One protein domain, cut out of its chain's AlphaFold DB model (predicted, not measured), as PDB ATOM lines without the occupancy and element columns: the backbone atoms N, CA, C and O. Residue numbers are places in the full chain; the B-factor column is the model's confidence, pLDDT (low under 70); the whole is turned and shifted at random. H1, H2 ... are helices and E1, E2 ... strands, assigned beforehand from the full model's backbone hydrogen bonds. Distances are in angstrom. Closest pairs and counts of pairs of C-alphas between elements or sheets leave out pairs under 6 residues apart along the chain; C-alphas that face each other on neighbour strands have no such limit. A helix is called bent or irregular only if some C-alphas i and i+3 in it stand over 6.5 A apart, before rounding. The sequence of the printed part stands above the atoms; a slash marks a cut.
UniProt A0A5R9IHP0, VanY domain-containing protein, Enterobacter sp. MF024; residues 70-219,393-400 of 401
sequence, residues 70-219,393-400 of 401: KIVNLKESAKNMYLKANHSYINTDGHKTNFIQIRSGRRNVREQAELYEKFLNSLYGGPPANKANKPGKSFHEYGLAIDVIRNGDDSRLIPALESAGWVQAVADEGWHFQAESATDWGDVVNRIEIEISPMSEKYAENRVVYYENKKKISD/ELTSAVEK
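Overview. This is residues 70 to 219 and 393 to 400 of the 401 residues of the protein "VanY domain-containing protein" of Enterobacter sp. MF024 (UniProt A0A5R9IHP0). The model is an elongated arch of two lobes: at one end a small sheet of three short strands with the crossed pair H2 and H5 beside it, at the other end H3 next to the long arm H6b, with H7 at the beginning of both. H4 lies between the lobes, and the arm H6a runs from the side of the sheet lobe to the bend, from which H6b makes the far limb of the arch. The printed part has 158 residues with seven named helices and three named strands, in the order H1, H2, E1, H3, H4, E2, H5, E3, H6, H7; the sheet runs E1, E2, E3, all antiparallel. The class is mostly helix, with helices holding 89 and strands 10 of the 99 residues in named elements. By its radius of gyration of the C-alphas, 17.5 A, the whole is compact, and the C-alphas span 59 by 33 by 22 A.

Arrangement. In the sheet, E2, residues 145 to 148, is the inner strand, and E1, residues 102 to 104, and E3, residues 176 to 178, are edge strands. The pairing is staggered: E2 pairs with E3 over residues 145 to 147 and with E1 over 147 to 148. E1 and E2 are antiparallel at 121 degrees, with N 103 and O 147 2.7 A apart, within hydrogen-bond range; E2 and E3 are antiparallel at 149 degrees, with N 146 and O 177 at 2.9 A. H1, residues 70 to 73, only grazes the sheet with residues 70 to 71, and H5, residues 154 to 163, with residues 157 to 162. H2, residues 76 to 90, is only just not on the sheet, with 4 pairs of C-alphas within 10 A. H2 touches H5 at a steep tilt of 42 degrees, opposite ways; their closest C-alphas are those of Ala 85 and Ala 160, 4.9 A apart. H1 and H2 only just touch, with 3 pairs of C-alphas within 8 A, the closest being those of Ile 71 and Lys 79 at 5.9 A. H4, residues 139 to 142, only grazes the sheet with residues 139 to 140; it is close to but not clearly touching H3, residues 109 to 123, with the closest C-alphas, of Val 109 and Glu 141, 6.1 A apart. By its hydrogen bonds H6, residues 185 to 219, was assigned as one helix, but it is bent: C-alphas 195 and 198 are 6.9 A apart, and its arms H6a, residues 185 to 195, and H6b, residues 198 to 219, stand at a steep tilt of 63 degrees. H3 touches H6b the same way at 36 degrees, only just steep, with the C-alphas of Asn 121 and Tyr 211 closest at 6.5 A; H3 does so with residues 117 to 121 alone. H7, residues 393 to 398, touches H3 with a steep tilt of 66 degrees, opposite ways, the closest C-alphas being those of Val 109 and Thr 395 at 5.8 A. H2 and H3 are apart, and so are H5 and H6b. Every O i to N i+4 pair is within hydrogen-bond range in H2, H3, H6a, H6b and H7, and 5 of 6 in H5; H1 and H4 are too short for such a pair.

Along the chain. E2 begins at C-alpha 145, (-38.030, 3.059, -34.818), and is 9.8 A long from first to last C-alpha. H2 is 20.8 A, H3 21.1 A, H5 13.8 A, H6a 15.1 A and H6b 31.6 A long. H1 begins at C-alpha 70, (-39.504, -3.093, -44.503). H6b ends at C-alpha 219, (-13.686, 31.770, -44.135), and H7 at C-alpha 398, (-24.102, -1.644, -32.610).

Size, cuts and confidence. The two C-alphas farthest apart, those of Asp 93 and Ile 217, are 59.2 A from each other. Residues 220 to 392 are cut out and not printed, and C-alphas 219 and 393 are 33.1 A apart across the cut. The links H2 to E1, H3 to H4 and H5 to E3 are long, with 11, 15 and 12 residues. The mean pLDDT of the printed part is 94.8, and no printed residue is under 70.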
ATOM      1  N   LYS A  70     -40.582  -3.616 -45.365       93.25
ATOM      2  CA  LYS A  70     -39.504  -3.093 -44.503       93.25
ATOM      3  C   LYS A  70     -39.579  -3.602 -43.066       93.25
ATOM      4  O   LYS A  70     -38.588  -3.470 -42.344       93.25
ATOM      5  N   ILE A  71     -40.691  -4.224 -42.656       93.94
ATOM      6  CA  ILE A  71     -40.816  -4.813 -41.316       93.94
ATOM      7  C   ILE A  71     -39.829  -5.958 -41.092       93.94
ATOM      8  O   ILE A  71     -39.506  -6.260 -39.948       93.94
ATOM      9  N   VAL A  72     -39.336  -6.590 -42.168       92.25
ATOM     10  CA  VAL A  72     -38.378  -7.706 -42.087       92.25
ATOM     11  C   VAL A  72     -37.065  -7.298 -41.418       92.25
ATOM     12  O   VAL A  72     -36.389  -8.135 -40.834       92.25
ATOM     13  N   ASN A  73     -36.731  -6.007 -41.472       92.62
ATOM     14  CA  ASN A  73     -35.505  -5.470 -40.897       92.62
ATOM     15  C   ASN A  73     -35.708  -4.918 -39.476       92.62
ATOM     16  O   ASN A  73     -34.744  -4.455 -38.868       92.62
ATOM     17  N   LEU A  74     -36.936  -4.915 -38.948       95.69
ATOM     18  CA  LEU A  74     -37.207  -4.494 -37.573       95.69
ATOM     19  C   LEU A  74     -36.789  -5.581 -36.585       95.69
ATOM     20  O   LEU A  74     -36.744  -6.767 -36.917       95.69
ATOM     21  N   LYS A  75     -36.515  -5.174 -35.345       94.94
ATOM     22  CA  LYS A  75     -36.311  -6.132 -34.257       94.94
ATOM     23  C   LYS A  75     -37.619  -6.881 -33.994       94.94
ATOM     24  O   LYS A  75     -38.695  -6.311 -34.161       94.94
ATOM     25  N   GLU A  76     -37.547  -8.152 -33.609       95.75
ATOM     26  CA  GLU A  76     -38.727  -9.033 -33.576       95.75
ATOM     27  C   GLU A  76     -39.852  -8.499 -32.663       95.75
ATOM     28  O   GLU A  76     -41.029  -8.548 -33.017       95.75
ATOM     29  N   SER A  77     -39.505  -7.902 -31.524       96.44
ATOM     30  CA  SER A  77     -40.443  -7.215 -30.624       96.44
ATOM     31  C   SER A  77     -41.172  -6.047 -31.308       96.44
ATOM     32  O   SER A  77     -42.403  -6.001 -31.308       96.44
ATOM     33  N   ALA A  78     -40.434  -5.146 -31.960       97.25
ATOM     34  CA  ALA A  78     -40.986  -4.020 -32.711       97.25
ATOM     35  C   ALA A  78     -41.785  -4.477 -33.941       97.25
ATOM     36  O   ALA A  78     -42.829  -3.908 -34.253       97.25
ATOM     37  N   LYS A  79     -41.356  -5.545 -34.617       97.19
ATOM     38  CA  LYS A  79     -42.109  -6.174 -35.707       97.19
ATOM     39  C   LYS A  79     -43.467  -6.676 -35.215       97.19
ATOM     40  O   LYS A  79     -44.478  -6.392 -35.852       97.19
ATOM     41  N   ASN A  80     -43.522  -7.342 -34.062       96.38
ATOM     42  CA  ASN A  80     -44.782  -7.781 -33.454       96.38
ATOM     43  C   ASN A  80     -45.686  -6.599 -33.070       96.38
ATOM     44  O   ASN A  80     -46.898  -6.650 -33.292       96.38
ATOM     45  N   MET A  81     -45.108  -5.500 -32.577       97.56
ATOM     46  CA  MET A  81     -45.852  -4.259 -32.334       97.56
ATOM     47  C   MET A  81     -46.392  -3.652 -33.632       97.56
ATOM     48  O   MET A  81     -47.553  -3.254 -33.679       97.56
ATOM     49  N   TYR A  82     -45.600  -3.610 -34.707       97.62
ATOM     50  CA  TYR A  82     -46.083  -3.184 -36.021       97.62
ATOM     51  C   TYR A  82     -47.243  -4.069 -36.494       97.62
ATOM     52  O   TYR A  82     -48.259  -3.541 -36.930       97.62
ATOM     53  N   LEU A  83     -47.134  -5.398 -36.388       96.62
ATOM     54  CA  LEU A  83     -48.193  -6.317 -36.819       96.62
ATOM     55  C   LEU A  83     -49.499  -6.071 -36.053       96.62
ATOM     56  O   LEU A  83     -50.571  -6.044 -36.659       96.62
ATOM     57  N   LYS A  84     -49.409  -5.816 -34.741       95.94
ATOM     58  CA  LYS A  84     -50.556  -5.437 -33.906       95.94
ATOM     59  C   LYS A  84     -51.159  -4.095 -34.334       95.94
ATOM     60  O   LYS A  84     -52.376  -4.006 -34.490       95.94
ATOM     61  N   ALA A  85     -50.324  -3.079 -34.564       96.50
ATOM     62  CA  ALA A  85     -50.769  -1.770 -35.050       96.50
ATOM     63  C   ALA A  85     -51.457  -1.889 -36.415       96.50
ATOM     64  O   ALA A  85     -52.551  -1.370 -36.612       96.50
ATOM     65  N   ASN A  86     -50.847  -2.630 -37.341       96.12
ATOM     66  CA  ASN A  86     -51.366  -2.839 -38.683       96.12
ATOM     67  C   ASN A  86     -52.717  -3.552 -38.648       96.12
ATOM     68  O   ASN A  86     -53.648  -3.107 -39.306       96.12
ATOM     69  N   HIS A  87     -52.858  -4.596 -37.825       94.19
ATOM     70  CA  HIS A  87     -54.137  -5.279 -37.634       94.19
ATOM     71  C   HIS A  87     -55.227  -4.331 -37.109       94.19
ATOM     72  O   HIS A  87     -56.355  -4.364 -37.594       94.19
ATOM     73  N   SER A  88     -54.899  -3.446 -36.161       93.69
ATOM     74  CA  SER A  88     -55.845  -2.427 -35.686       93.69
ATOM     75  C   SER A  88     -56.212  -1.423 -36.782       93.69
ATOM     76  O   SER A  88     -57.374  -1.042 -36.908       93.69
ATOM     77  N   TYR A  89     -55.234  -0.994 -37.575       94.06
ATOM     78  CA  TYR A  89     -55.419  -0.006 -38.633       94.06
ATOM     79  C   TYR A  89     -56.322  -0.524 -39.759       94.06
ATOM     80  O   TYR A  89     -57.301   0.136 -40.102       94.06
ATOM     81  N   ILE A  90     -56.049  -1.724 -40.285       93.06
ATOM     82  CA  ILE A  90     -56.809  -2.301 -41.411       93.06
ATOM     83  C   ILE A  90     -58.245  -2.684 -41.036       93.06
ATOM     84  O   ILE A  90     -59.116  -2.731 -41.895       93.06
ATOM     85  N   ASN A  91     -58.502  -2.925 -39.748       90.12
ATOM     86  CA  ASN A  91     -59.840  -3.207 -39.234       90.12
ATOM     87  C   ASN A  91     -60.622  -1.929 -38.875       90.12
ATOM     88  O   ASN A  91     -61.725  -2.023 -38.339       90.12
ATOM     89  N   THR A  92     -60.063  -0.741 -39.129       90.62
ATOM     90  CA  THR A  92     -60.741   0.537 -38.882       90.62
ATOM     91  C   THR A  92     -61.443   1.034 -40.145       90.62
ATOM     92  O   THR A  92     -60.817   1.242 -41.187       90.62
ATOM     93  N   ASP A  93     -62.741   1.329 -40.035       87.12
ATOM     94  CA  ASP A  93     -63.532   1.856 -41.148       87.12
ATOM     95  C   ASP A  93     -62.946   3.157 -41.718       87.12
ATOM     96  O   ASP A  93     -62.701   4.150 -41.019       87.12
ATOM     97  N   GLY A  94     -62.766   3.175 -43.040       85.06
ATOM     98  CA  GLY A  94     -62.290   4.344 -43.777       85.06
ATOM     99  C   GLY A  94     -60.775   4.562 -43.759       85.06
ATOM    100  O   GLY A  94     -60.350   5.666 -44.109       85.06
ATOM    101  N   HIS A  95     -59.982   3.547 -43.385       85.19
ATOM    102  CA  HIS A  95     -58.534   3.522 -43.630       85.19
ATOM    103  C   HIS A  95     -58.193   3.865 -45.094       85.19
ATOM    104  O   HIS A  95     -58.966   3.576 -46.016       85.19
ATOM    105  N   LYS A  96     -57.060   4.538 -45.309       86.94
ATOM    106  CA  LYS A  96     -56.641   5.054 -46.625       86.94
ATOM    107  C   LYS A  96     -55.669   4.152 -47.379       86.94
ATOM    108  O   LYS A  96     -55.540   4.312 -48.591       86.94
ATOM    109  N   THR A  97     -54.988   3.239 -46.696       87.62
ATOM    110  CA  THR A  97     -54.040   2.294 -47.300       87.62
ATOM    111  C   THR A  97     -54.308   0.871 -46.819       87.62
ATOM    112  O   THR A  97     -54.844   0.671 -45.735       87.62
ATOM    113  N   ASN A  98     -53.889  -0.127 -47.605       87.62
ATOM    114  CA  ASN A  98     -54.059  -1.547 -47.261       87.62
ATOM    115  C   ASN A  98     -53.263  -1.975 -46.016       87.62
ATOM    116  O   ASN A  98     -53.538  -3.019 -45.438       87.62
ATOM    117  N   PHE A  99     -52.245  -1.199 -45.639       92.62
ATOM    118  CA  PHE A  99     -51.403  -1.401 -44.463       92.62
ATOM    119  C   PHE A  99     -50.688  -0.097 -44.095       92.62
ATOM    120  O   PHE A  99     -50.653   0.853 -44.888       92.62
ATOM    121  N   ILE A 100     -50.089  -0.049 -42.906       94.00
ATOM    122  CA  ILE A 100     -49.263   1.074 -42.448       94.00
ATOM    123  C   ILE A 100     -47.969   1.133 -43.270       94.00
ATOM    124  O   ILE A 100     -47.086   0.295 -43.135       94.00
ATOM    125  N   GLN A 101     -47.817   2.142 -44.122       95.06
ATOM    126  CA  GLN A 101     -46.634   2.258 -44.977       95.06
ATOM    127  C   GLN A 101     -45.435   2.826 -44.207       95.06
ATOM    128  O   GLN A 101     -45.514   3.908 -43.622       95.06
ATOM    129  N   ILE A 102     -44.293   2.140 -44.268       95.12
ATOM    130  CA  ILE A 102     -43.037   2.566 -43.647       95.12
ATOM    131  C   ILE A 102     -42.180   3.270 -44.702       95.12
ATOM    132  O   ILE A 102     -41.757   2.675 -45.698       95.12
ATOM    133  N   ARG A 103     -41.859   4.541 -44.470       93.88
ATOM    134  CA  ARG A 103     -40.870   5.297 -45.246       93.88
ATOM    135  C   ARG A 103     -39.445   4.877 -44.888       93.88
ATOM    136  O   ARG A 103     -38.645   4.641 -45.791       93.88
ATOM    137  N   SER A 104     -39.130   4.771 -43.597       93.06
ATOM    138  CA  SER A 104     -37.808   4.369 -43.093       93.06
ATOM    139  C   SER A 104     -37.968   3.447 -41.886       93.06
ATOM    140  O   SER A 104     -38.611   3.824 -40.917       93.06
ATOM    141  N   GLY A 105     -37.431   2.227 -41.963       92.75
ATOM    142  CA  GLY A 105     -37.427   1.252 -40.863       92.75
ATOM    143  C   GLY A 105     -36.047   1.185 -40.218       92.75
ATOM    144  O   GLY A 105     -35.519   2.206 -39.780       92.75
ATOM    145  N   ARG A 106     -35.419   0.003 -40.220       95.06
ATOM    146  CA  ARG A 106     -34.015  -0.120 -39.804       95.06
ATOM    147  C   ARG A 106     -33.079   0.616 -40.767       95.06
ATOM    148  O   ARG A 106     -33.212   0.482 -41.983       95.06
ATOM    149  N   ARG A 107     -32.129   1.361 -40.204       94.81
ATOM    150  CA  ARG A 107     -31.054   2.097 -40.891       94.81
ATOM    151  C   ARG A 107     -29.714   1.555 -40.408       94.81
ATOM    152  O   ARG A 107     -29.617   1.173 -39.252       94.81
ATOM    153  N   ASN A 108     -28.683   1.502 -41.241       95.25
ATOM    154  CA  ASN A 108     -27.358   1.110 -40.749       95.25
ATOM    155  C   ASN A 108     -26.589   2.311 -40.153       95.25
ATOM    156  O   ASN A 108     -26.914   3.475 -40.398       95.25
ATOM    157  N   VAL A 109     -25.543   2.029 -39.373       97.19
ATOM    158  CA  VAL A 109     -24.751   3.065 -38.682       97.19
ATOM    159  C   VAL A 109     -24.073   4.028 -39.659       97.19
ATOM    160  O   VAL A 109     -23.972   5.228 -39.399       97.19
ATOM    161  N   ARG A 110     -23.638   3.530 -40.822       96.94
ATOM    162  CA  ARG A 110     -22.997   4.347 -41.859       96.94
ATOM    163  C   ARG A 110     -23.973   5.354 -42.468       96.94
ATOM    164  O   ARG A 110     -23.627   6.523 -42.599       96.94
ATOM    165  N   GLU A 111     -25.199   4.943 -42.762       96.31
ATOM    166  CA  GLU A 111     -26.272   5.826 -43.228       96.31
ATOM    167  C   GLU A 111     -26.615   6.887 -42.174       96.31
ATOM    168  O   GLU A 111     -26.782   8.063 -42.506       96.31
ATOM    169  N   GLN A 112     -26.674   6.509 -40.890       97.62
ATOM    170  CA  GLN A 112     -26.879   7.477 -39.809       97.62
ATOM    171  C   GLN A 112     -25.715   8.475 -39.718       97.62
ATOM    172  O   GLN A 112     -25.943   9.674 -39.544       97.62
ATOM    173  N   ALA A 113     -24.477   8.013 -39.897       97.94
ATOM    174  CA  ALA A 113     -23.292   8.863 -39.969       97.94
ATOM    175  C   ALA A 113     -23.334   9.847 -41.138       97.94
ATOM    176  O   ALA A 113     -23.009  11.019 -40.958       97.94
ATOM    177  N   GLU A 114     -23.801   9.429 -42.310       97.12
ATOM    178  CA  GLU A 114     -23.985  10.331 -43.449       97.12
ATOM    179  C   GLU A 114     -25.047  11.402 -43.183       97.12
ATOM    180  O   GLU A 114     -24.839  12.567 -43.534       97.12
ATOM    181  N   LEU A 115     -26.168  11.044 -42.551       96.50
ATOM    182  CA  LEU A 115     -27.194  12.011 -42.147       96.50
ATOM    183  C   LEU A 115     -26.652  13.002 -41.115       96.50
ATOM    184  O   LEU A 115     -26.827  14.211 -41.268       96.50
ATOM    185  N   TYR A 116     -25.937  12.501 -40.108       98.06
ATOM    186  CA  TYR A 116     -25.308  13.328 -39.085       98.06
ATOM    187  C   TYR A 116     -24.264  14.279 -39.677       98.06
ATOM    188  O   TYR A 116     -24.234  15.463 -39.348       98.06
ATOM    189  N   GLU A 117     -23.440  13.811 -40.610       97.88
ATOM    190  CA  GLU A 117     -22.461  14.659 -41.283       97.88
ATOM    191  C   GLU A 117     -23.099  15.702 -42.205       97.88
ATOM    192  O   GLU A 117     -22.600  16.825 -42.264       97.88
ATOM    193  N   LYS A 118     -24.205  15.379 -42.888       97.75
ATOM    194  CA  LYS A 118     -24.990  16.374 -43.642       97.75
ATOM    195  C   LYS A 118     -25.534  17.454 -42.709       97.75
ATOM    196  O   LYS A 118     -25.415  18.637 -43.028       97.75
ATOM    197  N   PHE A 119     -26.063  17.054 -41.553       97.69
ATOM    198  CA  PHE A 119     -26.511  17.983 -40.521       97.69
ATOM    199  C   PHE A 119     -25.363  18.875 -40.030       97.69
ATOM    200  O   PHE A 119     -25.485  20.098 -40.083       97.69
ATOM    201  N   LEU A 120     -24.214  18.302 -39.656       97.94
ATOM    202  CA  LEU A 120     -23.039  19.083 -39.253       97.94
ATOM    203  C   LEU A 120     -22.595  20.045 -40.356       97.94
ATOM    204  O   LEU A 120     -22.415  21.228 -40.097       97.94
ATOM    205  N   ASN A 121     -22.470  19.575 -41.598       97.38
ATOM    206  CA  ASN A 121     -22.105  20.428 -42.722       97.38
ATOM    207  C   ASN A 121     -23.065  21.624 -42.856       97.38
ATOM    208  O   ASN A 121     -22.593  22.730 -43.103       97.38
ATOM    209  N   SER A 122     -24.370  21.443 -42.624       97.38
ATOM    210  CA  SER A 122     -25.343  22.546 -42.637       97.38
ATOM    211  C   SER A 122     -25.097  23.598 -41.543       97.38
ATOM    212  O   SER A 122     -25.255  24.789 -41.796       97.38
ATOM    213  N   LEU A 123     -24.620  23.194 -40.358       97.00
ATOM    214  CA  LEU A 123     -24.256  24.119 -39.271       97.00
ATOM    215  C   LEU A 123     -23.005  24.948 -39.591       97.00
ATOM    216  O   LEU A 123     -22.829  26.045 -39.063       97.00
ATOM    217  N   TYR A 124     -22.140  24.437 -40.468       96.69
ATOM    218  CA  TYR A 124     -20.843  25.030 -40.795       96.69
ATOM    219  C   TYR A 124     -20.786  25.625 -42.214       96.69
ATOM    220  O   TYR A 124     -19.711  25.733 -42.803       96.69
ATOM    221  N   GLY A 125     -21.931  26.073 -42.741       90.19
ATOM    222  CA  GLY A 125     -22.030  26.828 -44.000       90.19
ATOM    223  C   GLY A 125     -22.374  25.997 -45.238       90.19
ATOM    224  O   GLY A 125     -22.337  26.515 -46.352       90.19
ATOM    225  N   GLY A 126     -22.701  24.718 -45.065       94.00
ATOM    226  CA  GLY A 126     -23.273  23.879 -46.110       94.00
ATOM    227  C   GLY A 126     -24.775  24.115 -46.325       94.00
ATOM    228  O   GLY A 126     -25.396  24.904 -45.612       94.00
ATOM    229  N   PRO A 127     -25.386  23.409 -47.294       95.69
ATOM    230  CA  PRO A 127     -26.828  23.462 -47.521       95.69
ATOM    231  C   PRO A 127     -27.624  23.043 -46.273       95.69
ATOM    232  O   PRO A 127     -27.156  22.161 -45.548       95.69
ATOM    233  N   PRO A 128     -28.826  23.609 -46.043       95.62
ATOM    234  CA  PRO A 128     -29.700  23.197 -44.948       95.62
ATOM    235  C   PRO A 128     -29.959  21.686 -44.958       95.62
ATOM    236  O   PRO A 128     -30.221  21.100 -46.010       95.62
ATOM    237  N   ALA A 129     -29.910  21.063 -43.783       93.94
ATOM    238  CA  ALA A 129     -30.218  19.653 -43.586       93.94
ATOM    239  C   ALA A 129     -31.017  19.467 -42.291       93.94
ATOM    240  O   ALA A 129     -30.880  20.250 -41.348       93.94
ATOM    241  N   ASN A 130     -31.845  18.424 -42.248       90.31
ATOM    242  CA  ASN A 130     -32.600  18.080 -41.047       90.31
ATOM    243  C   ASN A 130     -31.649  17.696 -39.914       90.31
ATOM    244  O   ASN A 130     -30.562  17.162 -40.155       90.31
ATOM    245  N   LYS A 131     -32.083  17.938 -38.676       92.56
ATOM    246  CA  LYS A 131     -31.380  17.431 -37.499       92.56
ATOM    247  C   LYS A 131     -31.285  15.913 -37.605       92.56
ATOM    248  O   LYS A 131     -32.234  15.245 -37.996       92.56
ATOM    249  N   ALA A 132     -30.124  15.381 -37.264       93.38
ATOM    250  CA  ALA A 132     -29.883  13.952 -37.253       93.38
ATOM    251  C   ALA A 132     -29.244  13.582 -35.921       93.38
ATOM    252  O   ALA A 132     -28.381  14.304 -35.415       93.38
ATOM    253  N   ASN A 133     -29.673  12.456 -35.355       94.75
ATOM    254  CA  ASN A 133     -29.057  11.931 -34.147       94.75
ATOM    255  C   ASN A 133     -27.613  11.483 -34.430       94.75
ATOM    256  O   ASN A 133     -27.257  11.187 -35.579       94.75
ATOM    257  N   LYS A 134     -26.784  11.423 -33.388       97.62
ATOM    258  CA  LYS A 134     -25.423  10.898 -33.509       97.62
ATOM    259  C   LYS A 134     -25.478   9.424 -33.954       97.62
ATOM    260  O   LYS A 134     -26.436   8.724 -33.619       97.62
ATOM    261  N   PRO A 135     -24.487   8.931 -34.709       98.00
ATOM    262  CA  PRO A 135     -24.444   7.522 -35.103       98.00
ATOM    263  C   PRO A 135     -24.334   6.614 -33.877       98.00
ATOM    264  O   PRO A 135     -23.659   6.970 -32.913       98.00
ATOM    265  N   GLY A 136     -24.997   5.465 -33.889       97.12
ATOM    266  CA  GLY A 136     -25.155   4.548 -32.758       97.12
ATOM    267  C   GLY A 136     -26.179   4.997 -31.708       97.12
ATOM    268  O   GLY A 136     -26.364   4.326 -30.700       97.12
ATOM    269  N   LYS A 137     -26.835   6.144 -31.891       97.12
ATOM    270  CA  LYS A 137     -27.830   6.675 -30.942       97.12
ATOM    271  C   LYS A 137     -29.239   6.726 -31.526       97.12
ATOM    272  O   LYS A 137     -30.184   7.022 -30.801       97.12
ATOM    273  N   SER A 138     -29.401   6.456 -32.818       96.38
ATOM    274  CA  SER A 138     -30.703   6.425 -33.473       96.38
ATOM    275  C   SER A 138     -31.372   5.070 -33.267       96.38
ATOM    276  O   SER A 138     -30.806   4.032 -33.600       96.38
ATOM    277  N   PHE A 139     -32.622   5.055 -32.808       96.81
ATOM    278  CA  PHE A 139     -33.384   3.810 -32.651       96.81
ATOM    279  C   PHE A 139     -33.688   3.102 -33.983       96.81
ATOM    280  O   PHE A 139     -33.950   1.897 -33.996       96.81
ATOM    281  N   HIS A 140     -33.554   3.801 -35.117       96.75
ATOM    282  CA  HIS A 140     -33.549   3.158 -36.433       96.75
ATOM    283  C   HIS A 140     -32.381   2.173 -36.585       96.75
ATOM    284  O   HIS A 140     -32.522   1.183 -37.294       96.75
ATOM    285  N   GLU A 141     -31.246   2.386 -35.916       97.50
ATOM    286  CA  GLU A 141     -30.067   1.510 -36.019       97.50
ATOM    287  C   GLU A 141     -30.299   0.128 -35.396       97.50
ATOM    288  O   GLU A 141     -29.721  -0.868 -35.830       97.50
ATOM    289  N   TYR A 142     -31.242   0.060 -34.457       97.00
ATOM    290  CA  TYR A 142     -31.615  -1.145 -33.720       97.00
ATOM    291  C   TYR A 142     -32.923  -1.767 -34.223       97.00
ATOM    292  O   TYR A 142     -33.382  -2.763 -33.674       97.00
ATOM    293  N   GLY A 143     -33.542  -1.192 -35.262       96.50
ATOM    294  CA  GLY A 143     -34.846  -1.636 -35.762       96.50
ATOM    295  C   GLY A 143     -35.994  -1.415 -34.769       96.50
ATOM    296  O   GLY A 143     -36.970  -2.160 -34.814       96.50
ATOM    297  N   LEU A 144     -35.864  -0.420 -33.883       97.25
ATOM    298  CA  LEU A 144     -36.847  -0.040 -32.858       97.25
ATOM    299  C   LEU A 144     -37.531   1.308 -33.157       97.25
ATOM    300  O   LEU A 144     -38.241   1.841 -32.307       97.25
ATOM    301  N   ALA A 145     -37.328   1.868 -34.350       97.06
ATOM    302  CA  ALA A 145     -38.030   3.059 -34.818       97.06
ATOM    303  C   ALA A 145     -38.501   2.907 -36.264       97.06
ATOM    304  O   ALA A 145     -37.879   2.197 -37.066       97.06
ATOM    305  N   ILE A 146     -39.589   3.600 -36.584       96.81
ATOM    306  CA  ILE A 146     -40.159   3.686 -37.926       96.81
ATOM    307  C   ILE A 146     -40.544   5.129 -38.246       96.81
ATOM    308  O   ILE A 146     -41.092   5.843 -37.412       96.81
ATOM    309  N   ASP A 147     -40.309   5.523 -39.492       94.88
ATOM    310  CA  ASP A 147     -40.908   6.706 -40.096       94.88
ATOM    311  C   ASP A 147     -42.044   6.234 -40.999       94.88
ATOM    312  O   ASP A 147     -41.797   5.471 -41.936       94.88
ATOM    313  N   VAL A 148     -43.275   6.673 -40.750       94.94
ATOM    314  CA  VAL A 148     -44.465   6.233 -41.497       94.94
ATOM    315  C   VAL A 148     -44.907   7.249 -42.548       94.94
ATOM    316  O   VAL A 148     -44.720   8.460 -42.408       94.94
ATOM    317  N   ILE A 149     -45.520   6.763 -43.626       93.00
ATOM    318  CA  ILE A 149     -46.186   7.610 -44.618       93.00
ATOM    319  C   ILE A 149     -47.619   7.858 -44.144       93.00
ATOM    320  O   ILE A 149     -48.419   6.936 -44.035       93.00
ATOM    321  N   ARG A 150     -47.938   9.122 -43.863       87.06
ATOM    322  CA  ARG A 150     -49.191   9.513 -43.201       87.06
ATOM    323  C   ARG A 150     -50.412   9.559 -44.124       87.06
ATOM    324  O   ARG A 150     -51.521   9.319 -43.664       87.06
ATOM    325  N   ASN A 151     -50.232   9.900 -45.406       83.75
ATOM    326  CA  ASN A 151     -51.283   9.986 -46.443       83.75
ATOM    327  C   ASN A 151     -52.605  10.682 -46.023       83.75
ATOM    328  O   ASN A 151     -53.653  10.433 -46.615       83.75
ATOM    329  N   GLY A 152     -52.569  11.568 -45.019       83.19
ATOM    330  CA  GLY A 152     -53.753  12.252 -44.490       83.19
ATOM    331  C   GLY A 152     -54.699  11.381 -43.648       83.19
ATOM    332  O   GLY A 152     -55.853  11.764 -43.480       83.19
ATOM    333  N   ASP A 153     -54.247  10.233 -43.127       89.31
ATOM    334  CA  ASP A 153     -55.057   9.295 -42.322       89.31
ATOM    335  C   ASP A 153     -54.663   9.251 -40.835       89.31
ATOM    336  O   ASP A 153     -54.796   8.240 -40.139       89.31
ATOM    337  N   ASP A 154     -54.151  10.372 -40.335       90.06
ATOM    338  CA  ASP A 154     -53.570  10.489 -38.995       90.06
ATOM    339  C   ASP A 154     -54.523  10.058 -37.879       90.06
ATOM    340  O   ASP A 154     -54.097   9.430 -36.912       90.06
ATOM    341  N   SER A 155     -55.822  10.340 -38.038       91.19
ATOM    342  CA  SER A 155     -56.863  10.015 -37.056       91.19
ATOM    343  C   SER A 155     -57.046   8.516 -36.817       91.19
ATOM    344  O   SER A 155     -57.672   8.141 -35.831       91.19
ATOM    345  N   ARG A 156     -56.557   7.663 -37.724       93.12
ATOM    346  CA  ARG A 156     -56.610   6.197 -37.604       93.12
ATOM    347  C   ARG A 156     -55.224   5.608 -37.390       93.12
ATOM    348  O   ARG A 156     -55.054   4.725 -36.556       93.12
ATOM    349  N   LEU A 157     -54.238   6.125 -38.123       93.50
ATOM    350  CA  LEU A 157     -52.856   5.660 -38.079       93.50
ATOM    351  C   LEU A 157     -52.228   5.838 -36.691       93.50
ATOM    352  O   LEU A 157     -51.640   4.896 -36.164       93.50
ATOM    353  N   ILE A 158     -52.359   7.032 -36.100       94.19
ATOM    354  CA  ILE A 158     -51.710   7.353 -34.822       94.19
ATOM    355  C   ILE A 158     -52.293   6.501 -33.683       94.19
ATOM    356  O   ILE A 158     -51.509   5.798 -33.045       94.19
ATOM    357  N   PRO A 159     -53.627   6.425 -33.475       94.88
ATOM    358  CA  PRO A 159     -54.185   5.567 -32.427       94.88
ATOM    359  C   PRO A 159     -53.835   4.084 -32.601       94.88
ATOM    360  O   PRO A 159     -53.598   3.384 -31.616       94.88
ATOM    361  N   ALA A 160     -53.774   3.590 -33.843       95.69
ATOM    362  CA  ALA A 160     -53.381   2.210 -34.115       95.69
ATOM    363  C   ALA A 160     -51.935   1.931 -33.666       95.69
ATOM    364  O   ALA A 160     -51.689   0.931 -32.986       95.69
ATOM    365  N   LEU A 161     -50.998   2.831 -33.977       96.50
ATOM    366  CA  LEU A 161     -49.601   2.753 -33.535       96.50
ATOM    367  C   LEU A 161     -49.482   2.865 -32.006       96.50
ATOM    368  O   LEU A 161     -48.872   1.997 -31.376       96.50
ATOM    369  N   GLU A 162     -50.122   3.863 -31.401       95.75
ATOM    370  CA  GLU A 162     -50.093   4.098 -29.950       95.75
ATOM    371  C   GLU A 162     -50.672   2.917 -29.158       95.75
ATOM    372  O   GLU A 162     -50.082   2.474 -28.173       95.75
ATOM    373  N   SER A 163     -51.775   2.315 -29.623       95.38
ATOM    374  CA  SER A 163     -52.388   1.133 -28.986       95.38
ATOM    375  C   SER A 163     -51.498  -0.120 -29.020       95.38
ATOM    376  O   SER A 163     -51.659  -1.063 -28.227       95.38
ATOM    377  N   ALA A 164     -50.542  -0.145 -29.948       96.62
ATOM    378  CA  ALA A 164     -49.532  -1.182 -30.055       96.62
ATOM    379  C   ALA A 164     -48.236  -0.835 -29.309       96.62
ATOM    380  O   ALA A 164     -47.322  -1.656 -29.307       96.62
ATOM    381  N   GLY A 165     -48.179   0.324 -28.645       96.06
ATOM    382  CA  GLY A 165     -47.059   0.754 -27.810       96.06
ATOM    383  C   GLY A 165     -45.964   1.524 -28.549       96.06
ATOM    384  O   GLY A 165     -44.857   1.649 -28.019       96.06
ATOM    385  N   TRP A 166     -46.245   2.009 -29.762       97.38
ATOM    386  CA  TRP A 166     -45.388   2.968 -30.458       97.38
ATOM    387  C   TRP A 166     -45.618   4.377 -29.913       97.38
ATOM    388  O   TRP A 166     -46.759   4.794 -29.735       97.38
ATOM    389  N   VAL A 167     -44.544   5.129 -29.697       95.44
ATOM    390  CA  VAL A 167     -44.587   6.482 -29.134       95.44
ATOM    391  C   VAL A 167     -44.011   7.478 -30.129       95.44
ATOM    392  O   VAL A 167     -42.946   7.260 -30.710       95.44
ATOM    393  N   GLN A 168     -44.707   8.596 -30.315       92.31
ATOM    394  CA  GLN A 168     -44.206   9.736 -31.073       92.31
ATOM    395  C   GLN A 168     -43.263  10.577 -30.202       92.31
ATOM    396  O   GLN A 168     -43.655  11.572 -29.596       92.31
ATOM    397  N   ALA A 169     -42.004  10.153 -30.118       82.44
ATOM    398  CA  ALA A 169     -41.029  10.744 -29.201       82.44
ATOM    399  C   ALA A 169     -40.442  12.094 -29.673       82.44
ATOM    400  O   ALA A 169     -39.833  12.813 -28.881       82.44
ATOM    401  N   VAL A 170     -40.603  12.458 -30.952       81.50
ATOM    402  CA  VAL A 170     -40.014  13.670 -31.548       81.50
ATOM    403  C   VAL A 170     -41.128  14.609 -32.017       81.50
ATOM    404  O   VAL A 170     -41.810  14.344 -33.004       81.50
ATOM    405  N   ALA A 171     -41.334  15.708 -31.285       77.44
ATOM    406  CA  ALA A 171     -42.514  16.569 -31.422       77.44
ATOM    407  C   ALA A 171     -42.648  17.266 -32.791       77.44
ATOM    408  O   ALA A 171     -43.762  17.523 -33.245       77.44
ATOM    409  N   ASP A 172     -41.535  17.588 -33.451       82.19
ATOM    410  CA  ASP A 172     -41.496  18.203 -34.782       82.19
ATOM    411  C   ASP A 172     -41.488  17.177 -35.931       82.19
ATOM    412  O   ASP A 172     -41.649  17.553 -37.094       82.19
ATOM    413  N   GLU A 173     -41.397  15.879 -35.622       84.62
ATOM    414  CA  GLU A 173     -41.406  14.786 -36.594       84.62
ATOM    415  C   GLU A 173     -42.703  13.980 -36.488       84.62
ATOM    416  O   GLU A 173     -42.760  12.852 -36.001       84.62
ATOM    417  N   GLY A 174     -43.771  14.563 -37.042       86.62
ATOM    418  CA  GLY A 174     -45.123  13.993 -37.082       86.62
ATOM    419  C   GLY A 174     -45.238  12.563 -37.654       86.62
ATOM    420  O   GLY A 174     -46.288  11.934 -37.539       86.62
ATOM    421  N   TRP A 175     -44.188  12.075 -38.315       92.00
ATOM    422  CA  TRP A 175     -44.079  10.769 -38.966       92.00
ATOM    423  C   TRP A 175     -43.200   9.762 -38.207       92.00
ATOM    424  O   TRP A 175     -43.170   8.608 -38.625       92.00
ATOM    425  N   HIS A 176     -42.478  10.164 -37.156       95.12
ATOM    426  CA  HIS A 176     -41.490   9.329 -36.464       95.12
ATOM    427  C   HIS A 176     -42.074   8.657 -35.214       95.12
ATOM    428  O   HIS A 176     -42.655   9.326 -34.357       95.12
ATOM    429  N   PHE A 177     -41.883   7.342 -35.091       96.38
ATOM    430  CA  PHE A 177     -42.385   6.528 -33.981       96.38
ATOM    431  C   PHE A 177     -41.311   5.579 -33.443       96.38
ATOM    432  O   PHE A 177     -40.583   4.949 -34.211       96.38
ATOM    433  N   GLN A 178     -41.261   5.425 -32.118       97.38
ATOM    434  CA  GLN A 178     -40.331   4.551 -31.397       97.38
ATOM    435  C   GLN A 178     -41.087   3.446 -30.658       97.38
ATOM    436  O   GLN A 178     -42.153   3.680 -30.093       97.38
ATOM    437  N   ALA A 179     -40.550   2.231 -30.669       97.06
ATOM    438  CA  ALA A 179     -41.172   1.054 -30.072       97.06
ATOM    439  C   ALA A 179     -40.915   0.978 -28.552       97.06
ATOM    440  O   ALA A 179     -40.345   0.004 -28.068       97.06
ATOM    441  N   GLU A 180     -41.321   1.996 -27.787       96.19
ATOM    442  CA  GLU A 180     -40.983   2.105 -26.355       96.19
ATOM    443  C   GLU A 180     -41.549   0.971 -25.487       96.19
ATOM    444  O   GLU A 180     -40.996   0.644 -24.438       96.19
ATOM    445  N   SER A 181     -42.637   0.334 -25.927       96.62
ATOM    446  CA  SER A 181     -43.216  -0.833 -25.244       96.62
ATOM    447  C   SER A 181     -42.632  -2.177 -25.698       96.62
ATOM    448  O   SER A 181     -43.140  -3.228 -25.299       96.62
ATOM    449  N   ALA A 182     -41.601  -2.181 -26.550       96.06
ATOM    450  CA  ALA A 182     -40.932  -3.408 -26.962       96.06
ATOM    451  C   ALA A 182     -40.285  -4.094 -25.750       96.06
ATOM    452  O   ALA A 182     -39.700  -3.445 -24.885       96.06
ATOM    453  N   THR A 183     -40.361  -5.425 -25.680       95.50
ATOM    454  CA  THR A 183     -39.879  -6.199 -24.519       95.50
ATOM    455  C   THR A 183     -38.386  -6.025 -24.236       95.50
ATOM    456  O   THR A 183     -37.936  -6.210 -23.111       95.50
ATOM    457  N   ASP A 184     -37.617  -5.688 -25.261       94.50
ATOM    458  CA  ASP A 184     -36.175  -5.458 -25.251       94.50
ATOM    459  C   ASP A 184     -35.796  -3.967 -25.243       94.50
ATOM    460  O   ASP A 184     -34.609  -3.650 -25.232       94.50
ATOM    461  N   TRP A 185     -36.771  -3.047 -25.207       96.12
ATOM    462  CA  TRP A 185     -36.528  -1.600 -25.215       96.12
ATOM    463  C   TRP A 185     -35.561  -1.170 -24.108       96.12
ATOM    464  O   TRP A 185     -34.542  -0.537 -24.379       96.12
ATOM    465  N   GLY A 186     -35.854  -1.557 -22.863       96.38
ATOM    466  CA  GLY A 186     -35.048  -1.173 -21.702       96.38
ATOM    467  C   GLY A 186     -33.609  -1.689 -21.767       96.38
ATOM    468  O   GLY A 186     -32.686  -0.957 -21.415       96.38
ATOM    469  N   ASP A 187     -33.407  -2.916 -22.262       96.50
ATOM    470  CA  ASP A 187     -32.068  -3.486 -22.454       96.50
ATOM    471  C   ASP A 187     -31.297  -2.723 -23.536       96.50
ATOM    472  O   ASP A 187     -30.185  -2.255 -23.292       96.50
ATOM    473  N   VAL A 188     -31.916  -2.501 -24.700       96.56
ATOM    474  CA  VAL A 188     -31.281  -1.776 -25.808       96.56
ATOM    475  C   VAL A 188     -30.924  -0.346 -25.405       96.56
ATOM    476  O   VAL A 188     -29.793   0.073 -25.634       96.56
ATOM    477  N   VAL A 189     -31.828   0.391 -24.753       96.94
ATOM    478  CA  VAL A 189     -31.552   1.753 -24.256       96.94
ATOM    479  C   VAL A 189     -30.379   1.756 -23.273       96.94
ATOM    480  O   VAL A 189     -29.473   2.583 -23.397       96.94
ATOM    481  N   ASN A 190     -30.354   0.817 -22.325       97.50
ATOM    482  CA  ASN A 190     -29.276   0.718 -21.344       97.50
ATOM    483  C   ASN A 190     -27.923   0.399 -22.007       97.50
ATOM    484  O   ASN A 190     -26.910   1.024 -21.690       97.50
ATOM    485  N   ARG A 191     -27.899  -0.516 -22.983       97.56
ATOM    486  CA  ARG A 191     -26.683  -0.861 -23.738       97.56
ATOM    487  C   ARG A 191     -26.226   0.274 -24.653       97.56
ATOM    488  O   ARG A 191     -25.030   0.540 -24.738       97.56
ATOM    489  N   ILE A 192     -27.150   1.008 -25.273       97.69
ATOM    490  CA  ILE A 192     -26.837   2.237 -26.015       97.69
ATOM    491  C   ILE A 192     -26.125   3.246 -25.110       97.69
ATOM    492  O   ILE A 192     -25.184   3.915 -25.541       97.69
ATOM    493  N   GLU A 193     -26.571   3.396 -23.866       97.31
ATOM    494  CA  GLU A 193     -25.978   4.362 -22.949       97.31
ATOM    495  C   GLU A 193     -24.606   3.920 -22.435       97.31
ATOM    496  O   GLU A 193     -23.663   4.707 -22.479       97.31
ATOM    497  N   ILE A 194     -24.467   2.659 -22.028       96.50
ATOM    498  CA  ILE A 194     -23.236   2.138 -21.420       96.50
ATOM    499  C   ILE A 194     -22.170   1.804 -22.471       96.50
ATOM    500  O   ILE A 194     -21.005   2.163 -22.308       96.50
ATOM    501  N   GLU A 195     -22.549   1.094 -23.534       96.56
ATOM    502  CA  GLU A 195     -21.604   0.540 -24.508       96.56
ATOM    503  C   GLU A 195     -21.376   1.511 -25.668       96.56
ATOM    504  O   GLU A 195     -20.236   1.751 -26.058       96.56
ATOM    505  N   ILE A 196     -22.444   2.092 -26.223       98.06
ATOM    506  CA  ILE A 196     -22.376   2.795 -27.514       98.06
ATOM    507  C   ILE A 196     -22.084   4.281 -27.369       98.06
ATOM    508  O   ILE A 196     -21.364   4.860 -28.187       98.06
ATOM    509  N   SER A 197     -22.618   4.917 -26.329       97.38
ATOM    510  CA  SER A 197     -22.526   6.365 -26.172       97.38
ATOM    511  C   SER A 197     -21.095   6.903 -26.129       97.38
ATOM    512  O   SER A 197     -20.834   7.853 -26.868       97.38
ATOM    513  N   PRO A 198     -20.117   6.262 -25.457       96.81
ATOM    514  CA  PRO A 198     -18.734   6.738 -25.493       96.81
ATOM    515  C   PRO A 198     -18.133   6.745 -26.910       96.81
ATOM    516  O   PRO A 198     -17.412   7.672 -27.285       96.81
ATOM    517  N   MET A 199     -18.448   5.734 -27.727       97.31
ATOM    518  CA  MET A 199     -17.964   5.626 -29.110       97.31
ATOM    519  C   MET A 199     -18.669   6.622 -30.037       97.31
ATOM    520  O   MET A 199     -18.023   7.264 -30.870       97.31
ATOM    521  N   SER A 200     -19.984   6.779 -29.864       97.94
ATOM    522  CA  SER A 200     -20.809   7.751 -30.586       97.94
ATOM    523  C   SER A 200     -20.332   9.185 -30.342       97.94
ATOM    524  O   SER A 200     -20.131   9.942 -31.294       97.94
ATOM    525  N   GLU A 201     -20.065   9.537 -29.082       97.38
ATOM    526  CA  GLU A 201     -19.556  10.855 -28.699       97.38
ATOM    527  C   GLU A 201     -18.168  11.110 -29.280       97.38
ATOM    528  O   GLU A 201     -17.958  12.115 -29.960       97.38
ATOM    529  N   LYS A 202     -17.247  10.150 -29.151       96.00
ATOM    530  CA  LYS A 202     -15.914  10.242 -29.762       96.00
ATOM    531  C   LYS A 202     -15.990  10.430 -31.281       96.00
ATOM    532  O   LYS A 202     -15.222  11.212 -31.852       96.00
ATOM    533  N   TYR A 203     -16.885   9.721 -31.971       97.19
ATOM    534  CA  TYR A 203     -17.107   9.930 -33.402       97.19
ATOM    535  C   TYR A 203     -17.618  11.355 -33.668       97.19
ATOM    536  O   TYR A 203     -17.036  12.075 -34.486       97.19
ATOM    537  N   ALA A 204     -18.657  11.780 -32.948       97.31
ATOM    538  CA  ALA A 204     -19.288  13.082 -33.108       97.31
ATOM    539  C   ALA A 204     -18.316  14.246 -32.865       97.31
ATOM    540  O   ALA A 204     -18.236  15.141 -33.707       97.31
ATOM    541  N   GLU A 205     -17.533  14.209 -31.788       96.81
ATOM    542  CA  GLU A 205     -16.502  15.201 -31.463       96.81
ATOM    543  C   GLU A 205     -15.478  15.343 -32.594       96.81
ATOM    544  O   GLU A 205     -15.185  16.453 -33.048       96.81
ATOM    545  N   ASN A 206     -14.976  14.221 -33.123       97.38
ATOM    546  CA  ASN A 206     -14.026  14.246 -34.236       97.38
ATOM    547  C   ASN A 206     -14.631  14.894 -35.491       97.38
ATOM    548  O   ASN A 206     -13.940  15.639 -36.192       97.38
ATOM    549  N   ARG A 207     -15.914  14.636 -35.783       97.81
ATOM    550  CA  ARG A 207     -16.594  15.251 -36.933       97.81
ATOM    551  C   ARG A 207     -16.895  16.731 -36.703       97.81
ATOM    552  O   ARG A 207     -16.720  17.512 -37.634       97.81
ATOM    553  N   VAL A 208     -17.270  17.141 -35.492       97.88
ATOM    554  CA  VAL A 208     -17.460  18.560 -35.145       97.88
ATOM    555  C   VAL A 208     -16.168  19.342 -35.379       97.88
ATOM    556  O   VAL A 208     -16.178  20.300 -36.150       97.88
ATOM    557  N   VAL A 209     -15.039  18.880 -34.830       97.94
ATOM    558  CA  VAL A 209     -13.728  19.531 -35.029       97.94
ATOM    559  C   VAL A 209     -13.347  19.589 -36.512       97.94
ATOM    560  O   VAL A 209     -12.839  20.609 -36.982       97.94
ATOM    561  N   TYR A 210     -13.621  18.525 -37.275       98.31
ATOM    562  CA  TYR A 210     -13.402  18.510 -38.724       98.31
ATOM    563  C   TYR A 210     -14.166  19.642 -39.430       98.31
ATOM    564  O   TYR A 210     -13.557  20.415 -40.173       98.31
ATOM    565  N   TYR A 211     -15.477  19.762 -39.199       98.19
ATOM    566  CA  TYR A 211     -16.302  20.760 -39.884       98.19
ATOM    567  C   TYR A 211     -16.045  22.190 -39.389       98.19
ATOM    568  O   TYR A 211     -16.024  23.112 -40.206       98.19
ATOM    569  N   GLU A 212     -15.758  22.384 -38.102       98.12
ATOM    570  CA  GLU A 212     -15.314  23.679 -37.581       98.12
ATOM    571  C   GLU A 212     -14.035  24.160 -38.267       98.12
ATOM    572  O   GLU A 212     -13.957  25.305 -38.715       98.12
ATOM    573  N   ASN A 213     -13.018  23.298 -38.355       98.38
ATOM    574  CA  ASN A 213     -11.748  23.652 -38.984       98.38
ATOM    575  C   ASN A 213     -11.917  23.858 -40.492       98.38
ATOM    576  O   ASN A 213     -11.364  24.816 -41.031       98.38
ATOM    577  N   LYS A 214     -12.745  23.045 -41.158       97.94
ATOM    578  CA  LYS A 214     -13.133  23.261 -42.558       97.94
ATOM    579  C   LYS A 214     -13.741  24.652 -42.762       97.94
ATOM    580  O   LYS A 214     -13.343  25.351 -43.692       97.94
ATOM    581  N   LYS A 215     -14.649  25.082 -41.877       98.00
ATOM    582  CA  LYS A 215     -15.239  26.425 -41.924       98.00
ATOM    583  C   LYS A 215     -14.205  27.521 -41.668       98.00
ATOM    584  O   LYS A 215     -14.114  28.447 -42.464       98.00
ATOM    585  N   LYS A 216     -13.381  27.398 -40.620       98.25
ATOM    586  CA  LYS A 216     -12.311  28.369 -40.309       98.25
ATOM    587  C   LYS A 216     -11.364  28.569 -41.497       98.25
ATOM    588  O   LYS A 216     -11.010  29.704 -41.805       98.25
ATOM    589  N   ILE A 217     -10.990  27.484 -42.181       98.38
ATOM    590  CA  ILE A 217     -10.185  27.536 -43.408       98.38
ATOM    591  C   ILE A 217     -10.956  28.256 -44.515       98.38
ATOM    592  O   ILE A 217     -10.448  29.237 -45.045       98.38
ATOM    593  N   SER A 218     -12.182  27.820 -44.823       97.50
ATOM    594  CA  SER A 218     -13.003  28.416 -45.886       97.50
ATOM    595  C   SER A 218     -13.231  29.918 -45.698       97.50
ATOM    596  O   SER A 218     -13.219  30.657 -46.677       97.50
ATOM    597  N   ASP A 219     -13.429  30.366 -44.458       97.62
ATOM    598  CA  ASP A 219     -13.686  31.770 -44.135       97.62
ATOM    599  C   ASP A 219     -12.398  32.621 -44.181       97.62
ATOM    600  O   ASP A 219     -12.463  33.811 -44.466       97.62
ATOM    601  N   GLU A 393     -15.566   0.585 -35.594       96.00
ATOM    602  CA  GLU A 393     -15.669   0.255 -34.167       96.00
ATOM    603  C   GLU A 393     -17.116   0.402 -33.678       96.00
ATOM    604  O   GLU A 393     -17.685  -0.529 -33.104       96.00
ATOM    605  N   LEU A 394     -17.742   1.534 -34.011       97.38
ATOM    606  CA  LEU A 394     -19.130   1.816 -33.676       97.38
ATOM    607  C   LEU A 394     -20.100   0.832 -34.340       97.38
ATOM    608  O   LEU A 394     -20.980   0.304 -33.671       97.38
ATOM    609  N   THR A 395     -19.925   0.547 -35.633       97.50
ATOM    610  CA  THR A 395     -20.776  -0.404 -36.371       97.50
ATOM    611  C   THR A 395     -20.711  -1.790 -35.734       97.50
ATOM    612  O   THR A 395     -21.749  -2.371 -35.430       97.50
ATOM    613  N   SER A 396     -19.504  -2.277 -35.431       96.25
ATOM    614  CA  SER A 396     -19.315  -3.576 -34.781       96.25
ATOM    615  C   SER A 396     -19.923  -3.634 -33.378       96.25
ATOM    616  O   SER A 396     -20.379  -4.694 -32.951       96.25
ATOM    617  N   ALA A 397     -19.925  -2.524 -32.636       96.06
ATOM    618  CA  ALA A 397     -20.554  -2.458 -31.322       96.06
ATOM    619  C   ALA A 397     -22.088  -2.463 -31.419       96.06
ATOM    620  O   ALA A 397     -22.742  -3.202 -30.689       96.06
ATOM    621  N   VAL A 398     -22.654  -1.695 -32.357       96.06
ATOM    622  CA  VAL A 398     -24.102  -1.644 -32.610       96.06
ATOM    623  C   VAL A 398     -24.635  -3.002 -33.064       96.06
ATOM    624  O   VAL A 398     -25.685  -3.417 -32.597       96.06
ATOM    625  N   GLU A 399     -23.907  -3.736 -33.909       93.75
ATOM    626  CA  GLU A 399     -24.314  -5.069 -34.386       93.75
ATOM    627  C   GLU A 399     -24.380  -6.142 -33.282       93.75
ATOM    628  O   GLU A 399     -24.988  -7.192 -33.485       93.75
ATOM    629  N   LYS A 400     -23.779  -5.897 -32.109       93.38
ATOM    630  CA  LYS A 400     -23.842  -6.796 -30.941       93.38
ATOM    631  C   LYS A 400     -25.076  -6.552 -30.061       93.38
ATOM    632  O   LYS A 400     -25.217  -7.216 -29.026       93.38
TER     633      LYS A 400